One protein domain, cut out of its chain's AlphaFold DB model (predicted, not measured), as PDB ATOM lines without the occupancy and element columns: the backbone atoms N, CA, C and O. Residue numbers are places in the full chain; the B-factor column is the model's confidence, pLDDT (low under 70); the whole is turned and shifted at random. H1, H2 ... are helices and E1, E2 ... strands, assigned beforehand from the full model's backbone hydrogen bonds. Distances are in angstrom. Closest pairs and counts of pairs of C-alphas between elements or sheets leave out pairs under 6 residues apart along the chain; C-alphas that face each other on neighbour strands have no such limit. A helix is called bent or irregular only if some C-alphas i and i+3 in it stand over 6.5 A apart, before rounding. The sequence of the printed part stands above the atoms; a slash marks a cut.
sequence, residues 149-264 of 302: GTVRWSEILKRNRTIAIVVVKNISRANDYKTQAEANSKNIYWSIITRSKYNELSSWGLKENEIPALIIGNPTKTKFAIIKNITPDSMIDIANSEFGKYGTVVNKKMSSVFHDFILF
ATOM      1  N   GLY A 149     -11.493   2.100  -3.327       88.06
ATOM      2  CA  GLY A 149     -12.894   2.063  -2.932       88.06
ATOM      3  C   GLY A 149     -13.834   2.066  -4.128       88.06
ATOM      4  O   GLY A 149     -13.413   2.095  -5.284       88.06
ATOM      5  N   THR A 150     -15.134   2.046  -3.844       86.88
ATOM      6  CA  THR A 150     -16.158   2.205  -4.878       86.88
ATOM      7  C   THR A 150     -16.326   3.682  -5.205       86.88
ATOM      8  O   THR A 150     -16.801   4.467  -4.385       86.88
ATOM      9  N   VAL A 151     -15.951   4.062  -6.424       82.75
ATOM     10  CA  VAL A 151     -16.012   5.447  -6.899       82.75
ATOM     11  C   VAL A 151     -16.823   5.519  -8.191       82.75
ATOM     12  O   VAL A 151     -16.883   4.569  -8.971       82.75
ATOM     13  N   ARG A 152     -17.489   6.656  -8.421       80.38
ATOM     14  CA  ARG A 152     -18.243   6.894  -9.658       80.38
ATOM     15  C   ARG A 152     -17.301   6.902 -10.861       80.38
ATOM     16  O   ARG A 152     -16.266   7.558 -10.839       80.38
ATOM     17  N   TRP A 153     -17.711   6.266 -11.954       77.38
ATOM     18  CA  TRP A 153     -16.915   6.186 -13.185       77.38
ATOM     19  C   TRP A 153     -16.495   7.526 -13.762       77.38
ATOM     20  O   TRP A 153     -15.358   7.678 -14.206       77.38
ATOM     21  N   SER A 154     -17.396   8.508 -13.704       77.81
ATOM     22  CA  SER A 154     -17.119   9.880 -14.127       77.81
ATOM     23  C   SER A 154     -15.923  10.486 -13.396       77.81
ATOM     24  O   SER A 154     -15.244  11.338 -13.956       77.81
ATOM     25  N   GLU A 155     -15.655  10.054 -12.163       82.69
ATOM     26  CA  GLU A 155     -14.532  10.525 -11.354       82.69
ATOM     27  C   GLU A 155     -13.263   9.703 -11.593       82.69
ATOM     28  O   GLU A 155     -12.168  10.249 -11.507       82.69
ATOM     29  N   ILE A 156     -13.393   8.414 -11.918       84.12
ATOM     30  CA  ILE A 156     -12.256   7.521 -12.194       84.12
ATOM     31  C   ILE A 156     -11.581   7.904 -13.516       84.12
ATOM     32  O   ILE A 156     -10.362   7.992 -13.596       84.12
ATOM     33  N   LEU A 157     -12.361   8.185 -14.563       82.75
ATOM     34  CA  LEU A 157     -11.816   8.457 -15.900       82.75
ATOM     35  C   LEU A 157     -11.061   9.794 -15.999       82.75
ATOM     36  O   LEU A 157     -10.192   9.946 -16.863       82.75
ATOM     37  N   LYS A 158     -11.368  10.739 -15.103       83.88
ATOM     38  CA  LYS A 158     -10.719  12.057 -15.019       83.88
ATOM     39  C   LYS A 158      -9.305  12.007 -14.425       83.88
ATOM     40  O   LYS A 158      -8.582  12.980 -14.574       83.88
ATOM     41  N   ARG A 159      -8.913  10.907 -13.771       87.38
ATOM     42  CA  ARG A 159      -7.629  10.781 -13.050       87.38
ATOM     43  C   ARG A 159      -6.457  10.730 -13.998       87.38
ATOM     44  O   ARG A 159      -6.522   9.957 -14.936       87.38
ATOM     45  N   ASN A 160      -5.378  11.456 -13.769       88.06
ATOM     46  CA  ASN A 160      -4.210  11.426 -14.654       88.06
ATOM     47  C   ASN A 160      -3.425  10.110 -14.564       88.06
ATOM     48  O   ASN A 160      -2.861   9.674 -15.565       88.06
ATOM     49  N   ARG A 161      -3.435   9.461 -13.394       89.75
ATOM     50  CA  ARG A 161      -2.776   8.168 -13.160       89.75
ATOM     51  C   ARG A 161      -3.348   7.044 -14.025       89.75
ATOM     52  O   ARG A 161      -4.489   7.102 -14.499       89.75
ATOM     53  N   THR A 162      -2.565   5.976 -14.164       91.25
ATOM     54  CA  THR A 162      -3.045   4.712 -14.729       91.25
ATOM     55  C   THR A 162      -4.230   4.220 -13.906       91.25
ATOM     56  O   THR A 162      -4.176   4.207 -12.682       91.25
ATOM     57  N   ILE A 163      -5.318   3.826 -14.562       92.19
ATOM     58  CA  ILE A 163      -6.529   3.369 -13.871       92.19
ATOM     59  C   ILE A 163      -6.490   1.852 -13.761       92.19
ATOM     60  O   ILE A 163      -6.348   1.166 -14.774       92.19
ATOM     61  N   ALA A 164      -6.691   1.345 -12.552       93.00
ATOM     62  CA  ALA A 164      -6.814  -0.070 -12.261       93.00
ATOM     63  C   ALA A 164      -8.096  -0.339 -11.463       93.00
ATOM     64  O   ALA A 164      -8.416   0.358 -10.503       93.00
ATOM     65  N   ILE A 165      -8.871  -1.336 -11.879       92.62
ATOM     66  CA  ILE A 165     -10.168  -1.662 -11.294       92.62
ATOM     67  C   ILE A 165     -10.172  -3.134 -10.912       92.62
ATOM     68  O   ILE A 165     -10.121  -4.007 -11.779       92.62
ATOM     69  N   VAL A 166     -10.291  -3.399  -9.617       94.62
ATOM     70  CA  VAL A 166     -10.480  -4.745  -9.090       94.62
ATOM     71  C   VAL A 166     -11.963  -5.091  -9.173       94.62
ATOM     72  O   VAL A 166     -12.816  -4.445  -8.557       94.62
ATOM     73  N   VAL A 167     -12.283  -6.117  -9.951       94.06
ATOM     74  CA  VAL A 167     -13.612  -6.714 -10.019       94.06
ATOM     75  C   VAL A 167     -13.672  -7.841  -9.000       94.06
ATOM     76  O   VAL A 167     -12.905  -8.797  -9.082       94.06
ATOM     77  N   VAL A 168     -14.598  -7.749  -8.051       94.44
ATOM     78  CA  VAL A 168     -14.801  -8.748  -6.992       94.44
ATOM     79  C   VAL A 168     -16.216  -9.310  -7.031       94.44
ATOM     80  O   VAL A 168     -17.141  -8.671  -7.529       94.44
ATOM     81  N   LYS A 169     -16.429 -10.494  -6.453       91.00
ATOM     82  CA  LYS A 169     -17.784 -11.033  -6.263       91.00
ATOM     83  C   LYS A 169     -18.613 -10.145  -5.327       91.00
ATOM     84  O   LYS A 169     -19.745  -9.793  -5.640       91.00
ATOM     85  N   ASN A 170     -18.031  -9.781  -4.185       87.44
ATOM     86  CA  ASN A 170     -18.655  -8.992  -3.127       87.44
ATOM     87  C   ASN A 170     -17.637  -7.970  -2.595       87.44
ATOM     88  O   ASN A 170     -16.471  -8.313  -2.411       87.44
ATOM     89  N   ILE A 171     -18.088  -6.737  -2.337       87.94
ATOM     90  CA  ILE A 171     -17.261  -5.626  -1.832       87.94
ATOM     91  C   ILE A 171     -16.560  -5.982  -0.512       87.94
ATOM     92  O   ILE A 171     -15.453  -5.515  -0.280       87.94
ATOM     93  N   SER A 172     -17.146  -6.849   0.319       85.00
ATOM     94  CA  SER A 172     -16.522  -7.315   1.572       85.00
ATOM     95  C   SER A 172     -15.136  -7.941   1.376       85.00
ATOM     96  O   SER A 172     -14.265  -7.733   2.212       85.00
ATOM     97  N   ARG A 173     -14.898  -8.634   0.253       82.25
ATOM     98  CA  ARG A 173     -13.587  -9.222  -0.089       82.25
ATOM     99  C   ARG A 173     -12.614  -8.233  -0.725       82.25
ATOM    100  O   ARG A 173     -11.497  -8.590  -1.070       82.25
ATOM    101  N   ALA A 174     -13.031  -6.990  -0.939       84.06
ATOM    102  CA  ALA A 174     -12.161  -6.012  -1.568       84.06
ATOM    103  C   ALA A 174     -11.058  -5.528  -0.614       84.06
ATOM    104  O   ALA A 174      -9.992  -5.143  -1.081       84.06
ATOM    105  N   ASN A 175     -11.277  -5.609   0.705       84.75
ATOM    106  CA  ASN A 175     -10.275  -5.246   1.710       84.75
ATOM    107  C   ASN A 175      -8.974  -6.048   1.573       84.75
ATOM    108  O   ASN A 175      -7.912  -5.489   1.831       84.75
ATOM    109  N   ASP A 176      -9.041  -7.287   1.082       89.25
ATOM    110  CA  ASP A 176      -7.878  -8.156   0.848       89.25
ATOM    111  C   ASP A 176      -6.869  -7.529  -0.135       89.25
ATOM    112  O   ASP A 176      -5.680  -7.832  -0.108       89.25
ATOM    113  N   TYR A 177      -7.333  -6.613  -0.988       91.94
ATOM    114  CA  TYR A 177      -6.535  -5.938  -2.011       91.94
ATOM    115  C   TYR A 177      -6.117  -4.514  -1.615       91.94
ATOM    116  O   TYR A 177      -5.326  -3.881  -2.317       91.94
ATOM    117  N   LYS A 178      -6.638  -3.993  -0.497       89.44
ATOM    118  CA  LYS A 178      -6.475  -2.589  -0.099       89.44
ATOM    119  C   LYS A 178      -5.014  -2.224   0.135       89.44
ATOM    120  O   LYS A 178      -4.546  -1.243  -0.430       89.44
ATOM    121  N   THR A 179      -4.293  -3.027   0.915       88.81
ATOM    122  CA  THR A 179      -2.884  -2.770   1.250       88.81
ATOM    123  C   THR A 179      -2.020  -2.655  -0.007       88.81
ATOM    124  O   THR A 179      -1.234  -1.719  -0.138       88.81
ATOM    125  N   GLN A 180      -2.220  -3.554  -0.974       90.06
ATOM    126  CA  GLN A 180      -1.436  -3.570  -2.212       90.06
ATOM    127  C   GLN A 180      -1.815  -2.442  -3.174       90.06
ATOM    128  O   GLN A 180      -0.948  -1.863  -3.836       90.06
ATOM    129  N   ALA A 181      -3.101  -2.081  -3.220       90.00
ATOM    130  CA  ALA A 181      -3.566  -0.907  -3.945       90.00
ATOM    131  C   ALA A 181      -2.968   0.390  -3.367       90.00
ATOM    132  O   ALA A 181      -2.477   1.241  -4.112       90.00
ATOM    133  N   GLU A 182      -2.956   0.534  -2.041       87.44
ATOM    134  CA  GLU A 182      -2.392   1.702  -1.360       87.44
ATOM    135  C   GLU A 182      -0.877   1.822  -1.576       87.44
ATOM    136  O   GLU A 182      -0.404   2.914  -1.894       87.44
ATOM    137  N   ALA A 183      -0.132   0.712  -1.533       86.44
ATOM    138  CA  ALA A 183       1.314   0.695  -1.776       86.44
ATOM    139  C   ALA A 183       1.712   1.217  -3.173       86.44
ATOM    140  O   ALA A 183       2.742   1.871  -3.328       86.44
ATOM    141  N   ASN A 184       0.874   0.991  -4.193       86.88
ATOM    142  CA  ASN A 184       1.145   1.378  -5.588       86.88
ATOM    143  C   ASN A 184       0.373   2.627  -6.041       86.88
ATOM    144  O   ASN A 184       0.321   2.965  -7.228       86.88
ATOM    145  N   SER A 185      -0.244   3.326  -5.095       88.25
ATOM    146  CA  SER A 185      -1.177   4.412  -5.376       88.25
ATOM    147  C   SER A 185      -0.540   5.658  -5.987       88.25
ATOM    148  O   SER A 185      -1.236   6.454  -6.614       88.25
ATOM    149  N   LYS A 186       0.783   5.824  -5.875       86.50
ATOM    150  CA  LYS A 186       1.505   6.939  -6.509       86.50
ATOM    151  C   LYS A 186       1.296   6.971  -8.027       86.50
ATOM    152  O   LYS A 186       1.058   8.033  -8.593       86.50
ATOM    153  N   ASN A 187       1.350   5.807  -8.672       87.06
ATOM    154  CA  ASN A 187       1.331   5.692 -10.135       87.06
ATOM    155  C   ASN A 187      -0.011   5.181 -10.669       87.06
ATOM    156  O   ASN A 187      -0.371   5.449 -11.818       87.06
ATOM    157  N   ILE A 188      -0.753   4.449  -9.836       90.75
ATOM    158  CA  ILE A 188      -1.995   3.790 -10.222       90.75
ATOM    159  C   ILE A 188      -3.133   4.287  -9.334       90.75
ATOM    160  O   ILE A 188      -3.060   4.252  -8.109       90.75
ATOM    161  N   TYR A 189      -4.212   4.739  -9.961       91.56
ATOM    162  CA  TYR A 189      -5.478   4.978  -9.292       91.56
ATOM    163  C   TYR A 189      -6.268   3.672  -9.233       91.56
ATOM    164  O   TYR A 189      -6.606   3.103 -10.277       91.56
ATOM    165  N   TRP A 190      -6.607   3.225  -8.025       92.50
ATOM    166  CA  TRP A 190      -7.309   1.969  -7.821       92.50
ATOM    167  C   TRP A 190      -8.795   2.183  -7.537       92.50
ATOM    168  O   TRP A 190      -9.223   3.099  -6.842       92.50
ATOM    169  N   SER A 191      -9.621   1.304  -8.085       92.44
ATOM    170  CA  SER A 191     -11.055   1.282  -7.827       92.44
ATOM    171  C   SER A 191     -11.539  -0.146  -7.656       92.44
ATOM    172  O   SER A 191     -10.886  -1.098  -8.080       92.44
ATOM    173  N   ILE A 192     -12.707  -0.292  -7.047       93.50
ATOM    174  CA  ILE A 192     -13.349  -1.581  -6.822       93.50
ATOM    175  C   ILE A 192     -14.733  -1.556  -7.431       93.50
ATOM    176  O   ILE A 192     -15.497  -0.598  -7.269       93.50
ATOM    177  N   ILE A 193     -15.095  -2.674  -8.043       90.56
ATOM    178  CA  ILE A 193     -16.444  -2.909  -8.515       90.56
ATOM    179  C   ILE A 193     -16.879  -4.354  -8.285       90.56
ATOM    180  O   ILE A 193     -16.087  -5.288  -8.341       90.56
ATOM    181  N   THR A 194     -18.172  -4.561  -8.054       91.06
ATOM    182  CA  THR A 194     -18.750  -5.908  -8.044       91.06
ATOM    183  C   THR A 194     -18.852  -6.481  -9.453       91.06
ATOM    184  O   THR A 194     -19.180  -5.749 -10.387       91.06
ATOM    185  N   ARG A 195     -18.749  -7.803  -9.595       89.75
ATOM    186  CA  ARG A 195     -19.023  -8.533 -10.839       89.75
ATOM    187  C   ARG A 195     -20.323  -8.107 -11.505       89.75
ATOM    188  O   ARG A 195     -20.316  -7.813 -12.690       89.75
ATOM    189  N   SER A 196     -21.428  -8.103 -10.756       85.88
ATOM    190  CA  SER A 196     -22.754  -7.760 -11.288       85.88
ATOM    191  C   SER A 196     -22.703  -6.394 -11.968       85.88
ATOM    192  O   SER A 196     -22.988  -6.291 -13.159       85.88
ATOM    193  N   LYS A 197     -22.182  -5.391 -11.257       83.62
ATOM    194  CA  LYS A 197     -21.975  -4.063 -11.822       83.62
ATOM    195  C   LYS A 197     -21.017  -4.075 -13.018       83.62
ATOM    196  O   LYS A 197     -21.317  -3.435 -14.008       83.62
ATOM    197  N   TYR A 198     -19.901  -4.803 -13.000       84.75
ATOM    198  CA  TYR A 198     -19.019  -4.891 -14.175       84.75
ATOM    199  C   TYR A 198     -19.701  -5.537 -15.396       84.75
ATOM    200  O   TYR A 198     -19.519  -5.077 -16.523       84.75
ATOM    201  N   ASN A 199     -20.500  -6.582 -15.190       83.00
ATOM    202  CA  ASN A 199     -21.200  -7.291 -16.261       83.00
ATOM    203  C   ASN A 199     -22.332  -6.452 -16.853       83.00
ATOM    204  O   ASN A 199     -22.534  -6.483 -18.060       83.00
ATOM    205  N   GLU A 200     -23.018  -5.644 -16.042       73.25
ATOM    206  CA  GLU A 200     -23.902  -4.594 -16.566       73.25
ATOM    207  C   GLU A 200     -23.134  -3.624 -17.473       73.25
ATOM    208  O   GLU A 200     -23.680  -3.124 -18.456       73.25
ATOM    209  N   LEU A 201     -21.869  -3.364 -17.129       67.69
ATOM    210  CA  LEU A 201     -21.033  -2.336 -17.735       67.69
ATOM    211  C   LEU A 201     -20.139  -2.820 -18.887       67.69
ATOM    212  O   LEU A 201     -19.357  -2.045 -19.430       67.69
ATOM    213  N   SER A 202     -20.187  -4.091 -19.269       69.62
ATOM    214  CA  SER A 202     -19.264  -4.618 -20.273       69.62
ATOM    215  C   SER A 202     -19.960  -5.565 -21.233       69.62
ATOM    216  O   SER A 202     -20.862  -6.309 -20.868       69.62
ATOM    217  N   SER A 203     -19.526  -5.541 -22.492       67.81
ATOM    218  CA  SER A 203     -19.921  -6.545 -23.485       67.81
ATOM    219  C   SER A 203     -19.121  -7.841 -23.362       67.81
ATOM    220  O   SER A 203     -19.501  -8.840 -23.957       67.81
ATOM    221  N   TRP A 204     -18.004  -7.822 -22.628       73.00
ATOM    222  CA  TRP A 204     -17.147  -8.992 -22.435       73.00
ATOM    223  C   TRP A 204     -17.664  -9.896 -21.325       73.00
ATOM    224  O   TRP A 204     -17.621 -11.112 -21.476       73.00
ATOM    225  N   GLY A 205     -18.196  -9.301 -20.251       77.06
ATOM    226  CA  GLY A 205     -18.626 -10.030 -19.068       77.06
ATOM    227  C   GLY A 205     -17.476 -10.785 -18.391       77.06
ATOM    228  O   GLY A 205     -16.469 -11.149 -18.989       77.06
ATOM    229  N   LEU A 206     -17.623 -11.030 -17.099       86.69
ATOM    230  CA  LEU A 206     -16.784 -11.961 -16.357       86.69
ATOM    231  C   LEU A 206     -17.664 -13.066 -15.785       86.69
ATOM    232  O   LEU A 206     -18.742 -12.818 -15.214       86.69
ATOM    233  N   LYS A 207     -17.218 -14.307 -15.954       89.44
ATOM    234  CA  LYS A 207     -17.811 -15.472 -15.296       89.44
ATOM    235  C   LYS A 207     -17.404 -15.484 -13.831       89.44
ATOM    236  O   LYS A 207     -16.415 -14.878 -13.454       89.44
ATOM    237  N   GLU A 208     -18.181 -16.164 -12.999       88.25
ATOM    238  CA  GLU A 208     -17.953 -16.200 -11.548       88.25
ATOM    239  C   GLU A 208     -16.575 -16.770 -11.171       88.25
ATOM    240  O   GLU A 208     -15.946 -16.295 -10.234       88.25
ATOM    241  N   ASN A 209     -16.097 -17.755 -11.934       92.00
ATOM    242  CA  ASN A 209     -14.811 -18.431 -11.753       92.00
ATOM    243  C   ASN A 209     -13.611 -17.676 -12.357       92.00
ATOM    244  O   ASN A 209     -12.525 -18.240 -12.439       92.00
ATOM    245  N   GLU A 210     -13.818 -16.452 -12.843       93.50
ATOM    246  CA  GLU A 210     -12.771 -15.587 -13.408       93.50
ATOM    247  C   GLU A 210     -12.414 -14.428 -12.463       93.50
ATOM    248  O   GLU A 210     -11.699 -13.500 -12.844       93.50
ATOM    249  N   ILE A 211     -12.956 -14.459 -11.244       92.81
ATOM    250  CA  ILE A 211     -13.000 -13.365 -10.275       92.81
ATOM    251  C   ILE A 211     -12.306 -13.850  -9.002       92.81
ATOM    252  O   ILE A 211     -12.606 -14.959  -8.558       92.81
ATOM    253  N   PRO A 212     -11.474 -13.027  -8.346       94.94
ATOM    254  CA  PRO A 212     -11.232 -11.608  -8.625       94.94
ATOM    255  C   PRO A 212     -10.480 -11.339  -9.925       94.94
ATOM    256  O   PRO A 212      -9.623 -12.113 -10.327       94.94
ATOM    257  N   ALA A 213     -10.846 -10.261 -10.612       94.81
ATOM    258  CA  ALA A 213     -10.223  -9.859 -11.868       94.81
ATOM    259  C   ALA A 213      -9.697  -8.431 -11.760       94.81
ATOM    260  O   ALA A 213     -10.228  -7.622 -11.004       94.81
ATOM    261  N   LEU A 214      -8.685  -8.108 -12.551       94.50
ATOM    262  CA  LEU A 214      -8.120  -6.778 -12.663       94.50
ATOM    263  C   LEU A 214      -8.323  -6.243 -14.071       94.50
ATOM    264  O   LEU A 214      -7.952  -6.878 -15.055       94.50
ATOM    265  N   ILE A 215      -8.880  -5.043 -14.153       92.75
ATOM    266  CA  ILE A 215      -8.939  -4.267 -15.384       92.75
ATOM    267  C   ILE A 215      -7.953  -3.128 -15.225       92.75
ATOM    268  O   ILE A 215      -8.156  -2.266 -14.375       92.75
ATOM    269  N   ILE A 216      -6.903  -3.106 -16.030       93.00
ATOM    270  CA  ILE A 216      -5.875  -2.070 -15.955       93.00
ATOM    271  C   ILE A 216      -5.760  -1.362 -17.297       93.00
ATOM    272  O   ILE A 216      -5.708  -2.000 -18.344       93.00
ATOM    273  N   GLY A 217      -5.790  -0.033 -17.282       91.62
ATOM    274  CA  GLY A 217      -5.548   0.789 -18.462       91.62
ATOM    275  C   GLY A 217      -4.062   0.874 -18.782       91.62
ATOM    276  O   GLY A 217      -3.222   0.718 -17.904       91.62
ATOM    277  N   ASN A 218      -3.721   1.178 -20.029       90.69
ATOM    278  CA  ASN A 218      -2.379   1.672 -20.315       90.69
ATOM    279  C   ASN A 218      -2.236   3.132 -19.825       90.69
ATOM    280  O   ASN A 218      -3.253   3.804 -19.626       90.69
ATOM    281  N   PRO A 219      -1.009   3.668 -19.688       86.00
ATOM    282  CA  PRO A 219      -0.796   5.032 -19.186       86.00
ATOM    283  C   PRO A 219      -1.550   6.119 -19.972       86.00
ATOM    284  O   PRO A 219      -2.027   7.090 -19.398       86.00
ATOM    285  N   THR A 220      -1.739   5.932 -21.286       86.94
ATOM    286  CA  THR A 220      -2.493   6.870 -22.143       86.94
ATOM    287  C   THR A 220      -4.006   6.610 -22.180       86.94
ATOM    288  O   THR A 220      -4.739   7.319 -22.869       86.94
ATOM    289  N   LYS A 221      -4.497   5.597 -21.452       86.62
ATOM    290  CA  LYS A 221      -5.909   5.168 -21.352       86.62
ATOM    291  C   LYS A 221      -6.587   4.862 -22.694       86.62
ATOM    292  O   LYS A 221      -7.815   4.927 -22.826       86.62
ATOM    293  N   THR A 222      -5.793   4.536 -23.704       87.81
ATOM    294  CA  THR A 222      -6.260   4.178 -25.045       87.81
ATOM    295  C   THR A 222      -6.604   2.700 -25.180       87.81
ATOM    296  O   THR A 222      -7.407   2.342 -26.040       87.81
ATOM    297  N   LYS A 223      -6.034   1.861 -24.310       90.88
ATOM    298  CA  LYS A 223      -6.216   0.409 -24.249       90.88
ATOM    299  C   LYS A 223      -6.363  -0.027 -22.796       90.88
ATOM    300  O   LYS A 223      -5.970   0.701 -21.883       90.88
ATOM    301  N   PHE A 224      -6.895  -1.219 -22.578       91.25
ATOM    302  CA  PHE A 224      -6.894  -1.840 -21.254       91.25
ATOM    303  C   PHE A 224      -6.701  -3.351 -21.364       91.25
ATOM    304  O   PHE A 224      -6.993  -3.943 -22.400       91.25
ATOM    305  N   ALA A 225      -6.185  -3.962 -20.305       92.25
ATOM    306  CA  ALA A 225      -6.040  -5.403 -20.168       92.25
ATOM    307  C   ALA A 225      -7.027  -5.921 -19.119       92.25
ATOM    308  O   ALA A 225      -7.286  -5.242 -18.123       92.25
ATOM    309  N   ILE A 226      -7.578  -7.112 -19.352       92.81
ATOM    310  CA  ILE A 226      -8.392  -7.848 -18.380       92.81
ATOM    311  C   ILE A 226      -7.596  -9.067 -17.925       92.81
ATOM    312  O   ILE A 226      -7.284  -9.948 -18.729       92.81
ATOM    313  N   ILE A 227      -7.302  -9.130 -16.633       94.75
ATOM    314  CA  ILE A 227      -6.520 -10.191 -16.002       94.75
ATOM    315  C   ILE A 227      -7.438 -10.901 -15.015       94.75
ATOM    316  O   ILE A 227      -8.033 -10.268 -14.148       94.75
ATOM    317  N   LYS A 228      -7.610 -12.207 -15.181       94.88
ATOM    318  CA  LYS A 228      -8.562 -13.016 -14.410       94.88
ATOM    319  C   LYS A 228      -7.848 -13.703 -13.249       94.88
ATOM    320  O   LYS A 228      -6.652 -13.954 -13.349       94.88
ATOM    321  N   ASN A 229      -8.597 -14.062 -12.209       93.88
ATOM    322  CA  ASN A 229      -8.109 -14.827 -11.053       93.88
ATOM    323  C   ASN A 229      -6.888 -14.206 -10.357       93.88
ATOM    324  O   ASN A 229      -5.931 -14.901 -10.019       93.88
ATOM    325  N   ILE A 230      -6.918 -12.891 -10.150       95.12
ATOM    326  CA  ILE A 230      -5.847 -12.173  -9.462       95.12
ATOM    327  C   ILE A 230      -5.866 -12.425  -7.950       95.12
ATOM    328  O   ILE A 230      -6.917 -12.464  -7.303       95.12
ATOM    329  N   THR A 231      -4.677 -12.510  -7.367       93.50
ATOM    330  CA  THR A 231      -4.440 -12.498  -5.917       93.50
ATOM    331  C   THR A 231      -3.883 -11.139  -5.483       93.50
ATOM    332  O   THR A 231      -3.370 -10.405  -6.337       93.50
ATOM    333  N   PRO A 232      -3.961 -10.772  -4.190       91.00
ATOM    334  CA  PRO A 232      -3.338  -9.546  -3.692       91.00
ATOM    335  C   PRO A 232      -1.864  -9.423  -4.096       91.00
ATOM    336  O   PRO A 232      -1.476  -8.399  -4.649       91.00
ATOM    337  N   ASP A 233      -1.080 -10.489  -3.934       89.50
ATOM    338  CA  ASP A 233       0.353 -10.476  -4.256       89.50
ATOM    339  C   ASP A 233       0.609 -10.251  -5.752       89.50
ATOM    340  O   ASP A 233       1.446  -9.433  -6.130       89.50
ATOM    341  N   SER A 234      -0.202 -10.873  -6.620       90.94
ATOM    342  CA  SER A 234      -0.076 -10.702  -8.073       90.94
ATOM    343  C   SER A 234      -0.313  -9.260  -8.543       90.94
ATOM    344  O   SER A 234       0.141  -8.891  -9.624       90.94
ATOM    345  N   MET A 235      -1.008  -8.418  -7.760       88.88
ATOM    346  CA  MET A 235      -1.258  -7.025  -8.153       88.88
ATOM    347  C   MET A 235       0.025  -6.215  -8.268       88.88
ATOM    348  O   MET A 235       0.106  -5.364  -9.152       88.88
ATOM    349  N   ILE A 236       1.003  -6.462  -7.393       81.88
ATOM    350  CA  ILE A 236       2.281  -5.744  -7.409       81.88
ATOM    351  C   ILE A 236       3.041  -6.098  -8.685       81.88
ATOM    352  O   ILE A 236       3.489  -5.214  -9.417       81.88
ATOM    353  N   ASP A 237       3.120  -7.391  -8.989       87.25
ATOM    354  CA  ASP A 237       3.808  -7.889 -10.177       87.25
ATOM    355  C   ASP A 237       3.153  -7.375 -11.457       87.25
ATOM    356  O   ASP A 237       3.841  -6.970 -12.395       87.25
ATOM    357  N   ILE A 238       1.818  -7.344 -11.497       88.00
ATOM    358  CA  ILE A 238       1.071  -6.793 -12.629       88.00
ATOM    359  C   ILE A 238       1.331  -5.290 -12.763       88.00
ATOM    360  O   ILE A 238       1.617  -4.827 -13.867       88.00
ATOM    361  N   ALA A 239       1.250  -4.538 -11.663       84.00
ATOM    362  CA  ALA A 239       1.438  -3.087 -11.643       84.00
ATOM    363  C   ALA A 239       2.825  -2.656 -12.144       84.00
ATOM    364  O   ALA A 239       2.938  -1.621 -12.798       84.00
ATOM    365  N   ASN A 240       3.853  -3.461 -11.865       84.19
ATOM    366  CA  ASN A 240       5.239  -3.189 -12.246       84.19
ATOM    367  C   ASN A 240       5.641  -3.798 -13.599       84.19
ATOM    368  O   ASN A 240       6.750  -3.565 -14.078       84.19
ATOM    369  N   SER A 241       4.769  -4.595 -14.214       86.06
ATOM    370  CA  SER A 241       5.050  -5.240 -15.496       86.06
ATOM    371  C   SER A 241       4.730  -4.359 -16.701       86.06
ATOM    372  O   SER A 241       3.969  -3.393 -16.623       86.06
ATOM    373  N   GLU A 242       5.282  -4.733 -17.856       86.94
ATOM    374  CA  GLU A 242       4.893  -4.132 -19.126       86.94
ATOM    375  C   GLU A 242       3.392  -4.334 -19.394       86.94
ATOM    376  O   GLU A 242       2.840  -5.431 -19.239       86.94
ATOM    377  N   PHE A 243       2.722  -3.259 -19.815       87.88
ATOM    378  CA  PHE A 243       1.295  -3.293 -20.110       87.88
ATOM    379  C   PHE A 243       0.972  -4.365 -21.160       87.88
ATOM    380  O   PHE A 243       1.505  -4.355 -22.266       87.88
ATOM    381  N   GLY A 244       0.025  -5.245 -20.835       82.38
ATOM    382  CA  GLY A 244      -0.415  -6.315 -21.732       82.38
ATOM    383  C   GLY A 244       0.402  -7.603 -21.640       82.38
ATOM    384  O   GLY A 244       0.018  -8.575 -22.283       82.38
ATOM    385  N   LYS A 245       1.447  -7.658 -20.798       88.38
ATOM    386  CA  LYS A 245       2.139  -8.916 -20.464       88.38
ATOM    387  C   LYS A 245       1.178  -9.957 -19.883       88.38
ATOM    388  O   LYS A 245       1.315 -11.149 -20.142       88.38
ATOM    389  N   TYR A 246       0.206  -9.496 -19.098       83.38
ATOM    390  CA  TYR A 246      -0.802 -10.339 -18.469       83.38
ATOM    391  C   TYR A 246      -2.189 -10.096 -19.059       83.38
ATOM    392  O   TYR A 246      -2.615  -8.957 -19.268       83.38
ATOM    393  N   GLY A 247      -2.933 -11.191 -19.224       87.00
ATOM    394  CA  GLY A 247      -4.351 -11.160 -19.559       87.00
ATOM    395  C   GLY A 247      -4.655 -10.824 -21.018       87.00
ATOM    396  O   GLY A 247      -3.810 -10.896 -21.906       87.00
ATOM    397  N   THR A 248      -5.918 -10.500 -21.274       89.31
ATOM    398  CA  THR A 248      -6.415 -10.187 -22.617       89.31
ATOM    399  C   THR A 248      -6.410  -8.680 -22.835       89.31
ATOM    400  O   THR A 248      -7.111  -7.951 -22.130       89.31
ATOM    401  N   VAL A 249      -5.650  -8.210 -23.827       90.31
ATOM    402  CA  VAL A 249      -5.608  -6.792 -24.206       90.31
ATOM    403  C   VAL A 249      -6.786  -6.445 -25.107       90.31
ATOM    404  O   VAL A 249      -7.025  -7.079 -26.133       90.31
ATOM    405  N   VAL A 250      -7.493  -5.381 -24.748       86.62
ATOM    406  CA  VAL A 250      -8.581  -4.805 -25.527       86.62
ATOM    407  C   VAL A 250      -8.123  -3.472 -26.114       86.62
ATOM    408  O   VAL A 250      -7.823  -2.514 -25.398       86.62
ATOM    409  N   ASN A 251      -8.116  -3.388 -27.447       87.31
ATOM    410  CA  ASN A 251      -7.770  -2.179 -28.203       87.31
ATOM    411  C   ASN A 251      -8.938  -1.173 -28.240       87.31
ATOM    412  O   ASN A 251      -9.409  -0.785 -29.306       87.31
ATOM    413  N   LYS A 252      -9.441  -0.769 -27.070       82.81
ATOM    414  CA  LYS A 252     -10.515   0.224 -26.945       82.81
ATOM    415  C   LYS A 252     -10.265   1.120 -25.736       82.81
ATOM    416  O   LYS A 252      -9.812   0.647 -24.696       82.81
ATOM    417  N   LYS A 253     -10.608   2.410 -25.852       83.56
ATOM    418  CA  LYS A 253     -10.511   3.346 -24.723       83.56
ATOM    419  C   LYS A 253     -11.422   2.876 -23.599       83.56
ATOM    420  O   LYS A 253     -12.608   2.638 -23.829       83.56
ATOM    421  N   MET A 254     -10.895   2.838 -22.380       79.19
ATOM    422  CA  MET A 254     -11.681   2.507 -21.192       79.19
ATOM    423  C   MET A 254     -12.876   3.467 -21.050       79.19
ATOM    424  O   MET A 254     -14.005   3.044 -20.826       79.19
ATOM    425  N   SER A 255     -12.662   4.756 -21.326       76.56
ATOM    426  CA  SER A 255     -13.733   5.753 -21.358       76.56
ATOM    427  C   SER A 255     -14.812   5.467 -22.400       76.56
ATOM    428  O   SER A 255     -15.967   5.733 -22.117       76.56
ATOM    429  N   SER A 256     -14.486   4.899 -23.566       74.75
ATOM    430  CA  SER A 256     -15.482   4.552 -24.594       74.75
ATOM    431  C   SER A 256     -16.348   3.372 -24.172       74.75
ATOM    432  O   SER A 256     -17.543   3.384 -24.436       74.75
ATOM    433  N   VAL A 257     -15.770   2.384 -23.481       69.75
ATOM    434  CA  VAL A 257     -16.558   1.312 -22.858       69.75
ATOM    435  C   VAL A 257     -17.545   1.918 -21.873       69.75
ATOM    436  O   VAL A 257     -18.701   1.521 -21.852       69.75
ATOM    437  N   PHE A 258     -17.106   2.910 -21.096       66.94
ATOM    438  CA  PHE A 258     -17.897   3.424 -19.987       66.94
ATOM    439  C   PHE A 258     -18.827   4.610 -20.319       66.94
ATOM    440  O   PHE A 258     -19.788   4.845 -19.584       66.94
ATOM    441  N   HIS A 259     -18.589   5.342 -21.412       65.50
ATOM    442  CA  HIS A 259     -19.410   6.481 -21.858       65.50
ATOM    443  C   HIS A 259     -20.851   6.053 -22.170       65.50
ATOM    444  O   HIS A 259     -21.804   6.732 -21.789       65.50
ATOM    445  N   ASP A 260     -20.994   4.853 -22.732       56.53
ATOM    446  CA  ASP A 260     -22.259   4.175 -23.014       56.53
ATOM    447  C   ASP A 260     -23.197   4.057 -21.794       56.53
ATOM    448  O   ASP A 260     -24.410   3.935 -21.958       56.53
ATOM    449  N   PHE A 261     -22.675   4.135 -20.563       57.19
ATOM    450  CA  PHE A 261     -23.466   3.983 -19.332       57.19
ATOM    451  C   PHE A 261     -23.934   5.281 -18.701       57.19
ATOM    452  O   PHE A 261     -24.872   5.247 -17.906       57.19
ATOM    453  N   ILE A 262     -23.306   6.410 -19.037       58.44
ATOM    454  CA  ILE A 262     -23.849   7.719 -18.656       58.44
ATOM    455  C   ILE A 262     -25.140   7.961 -19.444       58.44
ATOM    456  O   ILE A 262     -26.113   8.455 -18.884       58.44
ATOM    457  N   LEU A 263     -25.158   7.557 -20.719       57.91
ATOM    458  CA  LEU A 263     -26.298   7.735 -21.615       57.91
ATOM    459  C   LEU A 263     -27.366   6.637 -21.451       57.91
ATOM    460  O   LEU A 263     -28.554   6.933 -21.552       57.91
ATOM    461  N   PHE A 264     -26.973   5.388 -21.157       61.28
ATOM    462  CA  PHE A 264     -27.901   4.247 -21.089       61.28
ATOM    463  C   PHE A 264     -27.643   3.321 -19.880       61.28
ATOM    464  O   PHE A 264     -27.202   2.174 -20.046       61.28
TER     465      PHE A 264
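This is residues 149 to 264 of the 302 residues of an uncharacterized protein of Trichomonas vaginalis (UniProt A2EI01). The domain is a twisted wall of five strands with its longest helix, H2, laid over one face along the strands E2 and E1, while the short helix H3 stands up over E1 on the opposite face. H4 sits beside H2 toward one end of the longest axis; H5 lies toward the other end, with the short H1 near it. The printed part has 116 residues, with five named helices and five named strands in the order H1, E1, H2, E2, H3, E3, E4, H4, E5, H5, and the sheet runs E2, E1, E3, E4, E5 and is mixed. The class is mixed, helices and strands; the whole is compact, with a radius of gyration of the C-alphas of 12.8 A, and rounded, spanning 36 by 29 by 24 A.

In the sheet, E2 is residues 188 to 194 and E1 is residues 162 to 168, each 19.5 A from first to last C-alpha. E1 begins at C-alpha 162, (-3.045, 4.712, -14.729). E3 is residues 213 to 217, 13.4 A long; E4 is residues 224 to 227, 9.9 A; E5 is residues 248 to 250, 6.5 A. H2, residues 171 to 183, measures 19.6 A and is irregular, with C-alphas 176 and 179 7.4 A apart. H4, residues 232 to 240, measures 13.7 A, and H5, residues 254 to 263, 15.5 A. H3 is residues 195 to 200, 8.5 A, and H1 is residues 153 to 156, 4.9 A. H1 begins at C-alpha 153, (-16.915, 6.186, -13.185), and H5 ends at C-alpha 263, (-26.298, 7.735, -21.615).

The sheet is only just strongly twisted, its C-alphas lying up to 4.3 A off its best plane. E2 and E1 are parallel at 25 degrees, with N 191 and O 164 within hydrogen-bond range at 2.9 A. E1, H2 and E2 form a strand-helix-strand unit, two parallel neighbour strands with a helix between them, and its crossover is right-handed. E1 and E3 are antiparallel at 164 degrees, with N 165 and O 215 at 2.8 A. E3 and E4 are an antiparallel hairpin at 161 degrees, with N 227 and O 214 at 2.8 A. E4 and the edge strand E5 are antiparallel at 158 degrees, with N 250 and O 224 at 2.8 A. H2 makes two layers with the sheet, a helix over strands, at a height over the sheet of 9.2 A; it runs along the strands, at 6 degrees to E2 on the local plane, and the closest C-alphas, those of Ala 181 and Trp 190, are 6.1 A apart. H3 lies on the opposite face over E1 and stands up from the sheet at 66 degrees; the C-alphas of Val 168 and Arg 195, the closest of E1 and H3, are 5.7 A apart. H2 touches H4 with residues 176 to 181 alone, at a steep tilt of 43 degrees, the same way; the closest C-alphas, those of Tyr 177 and Pro 232, are 5.1 A apart. H4 only grazes the sheet with residues 235 to 239, H1 with residues 153 to 156 and H5 with Met 254. H1 and H5 are close but not clearly touching, the C-alphas of Trp 153 and Phe 258 being 7.4 A apart. Every O i to N i+4 pair is within hydrogen-bond range in H3, against 3 of 5 in H4, 3 of 9 in H2 and 2 of 6 in H5, where O i to N i+3 pairs are within range in 6 of 10 in H2 and 4 of 7 in H5; H1 is too short for an O i to N i+4 pair.

The two C-alphas farthest apart, those of Asp 233 and Leu 263, are 36.7 A apart. The printed part has no cut. The link from H3 to E3, residues 201 to 212, is long. The mean pLDDT of the printed part is 85.5; residues 201 to 203 and 257 to 264 are under 70.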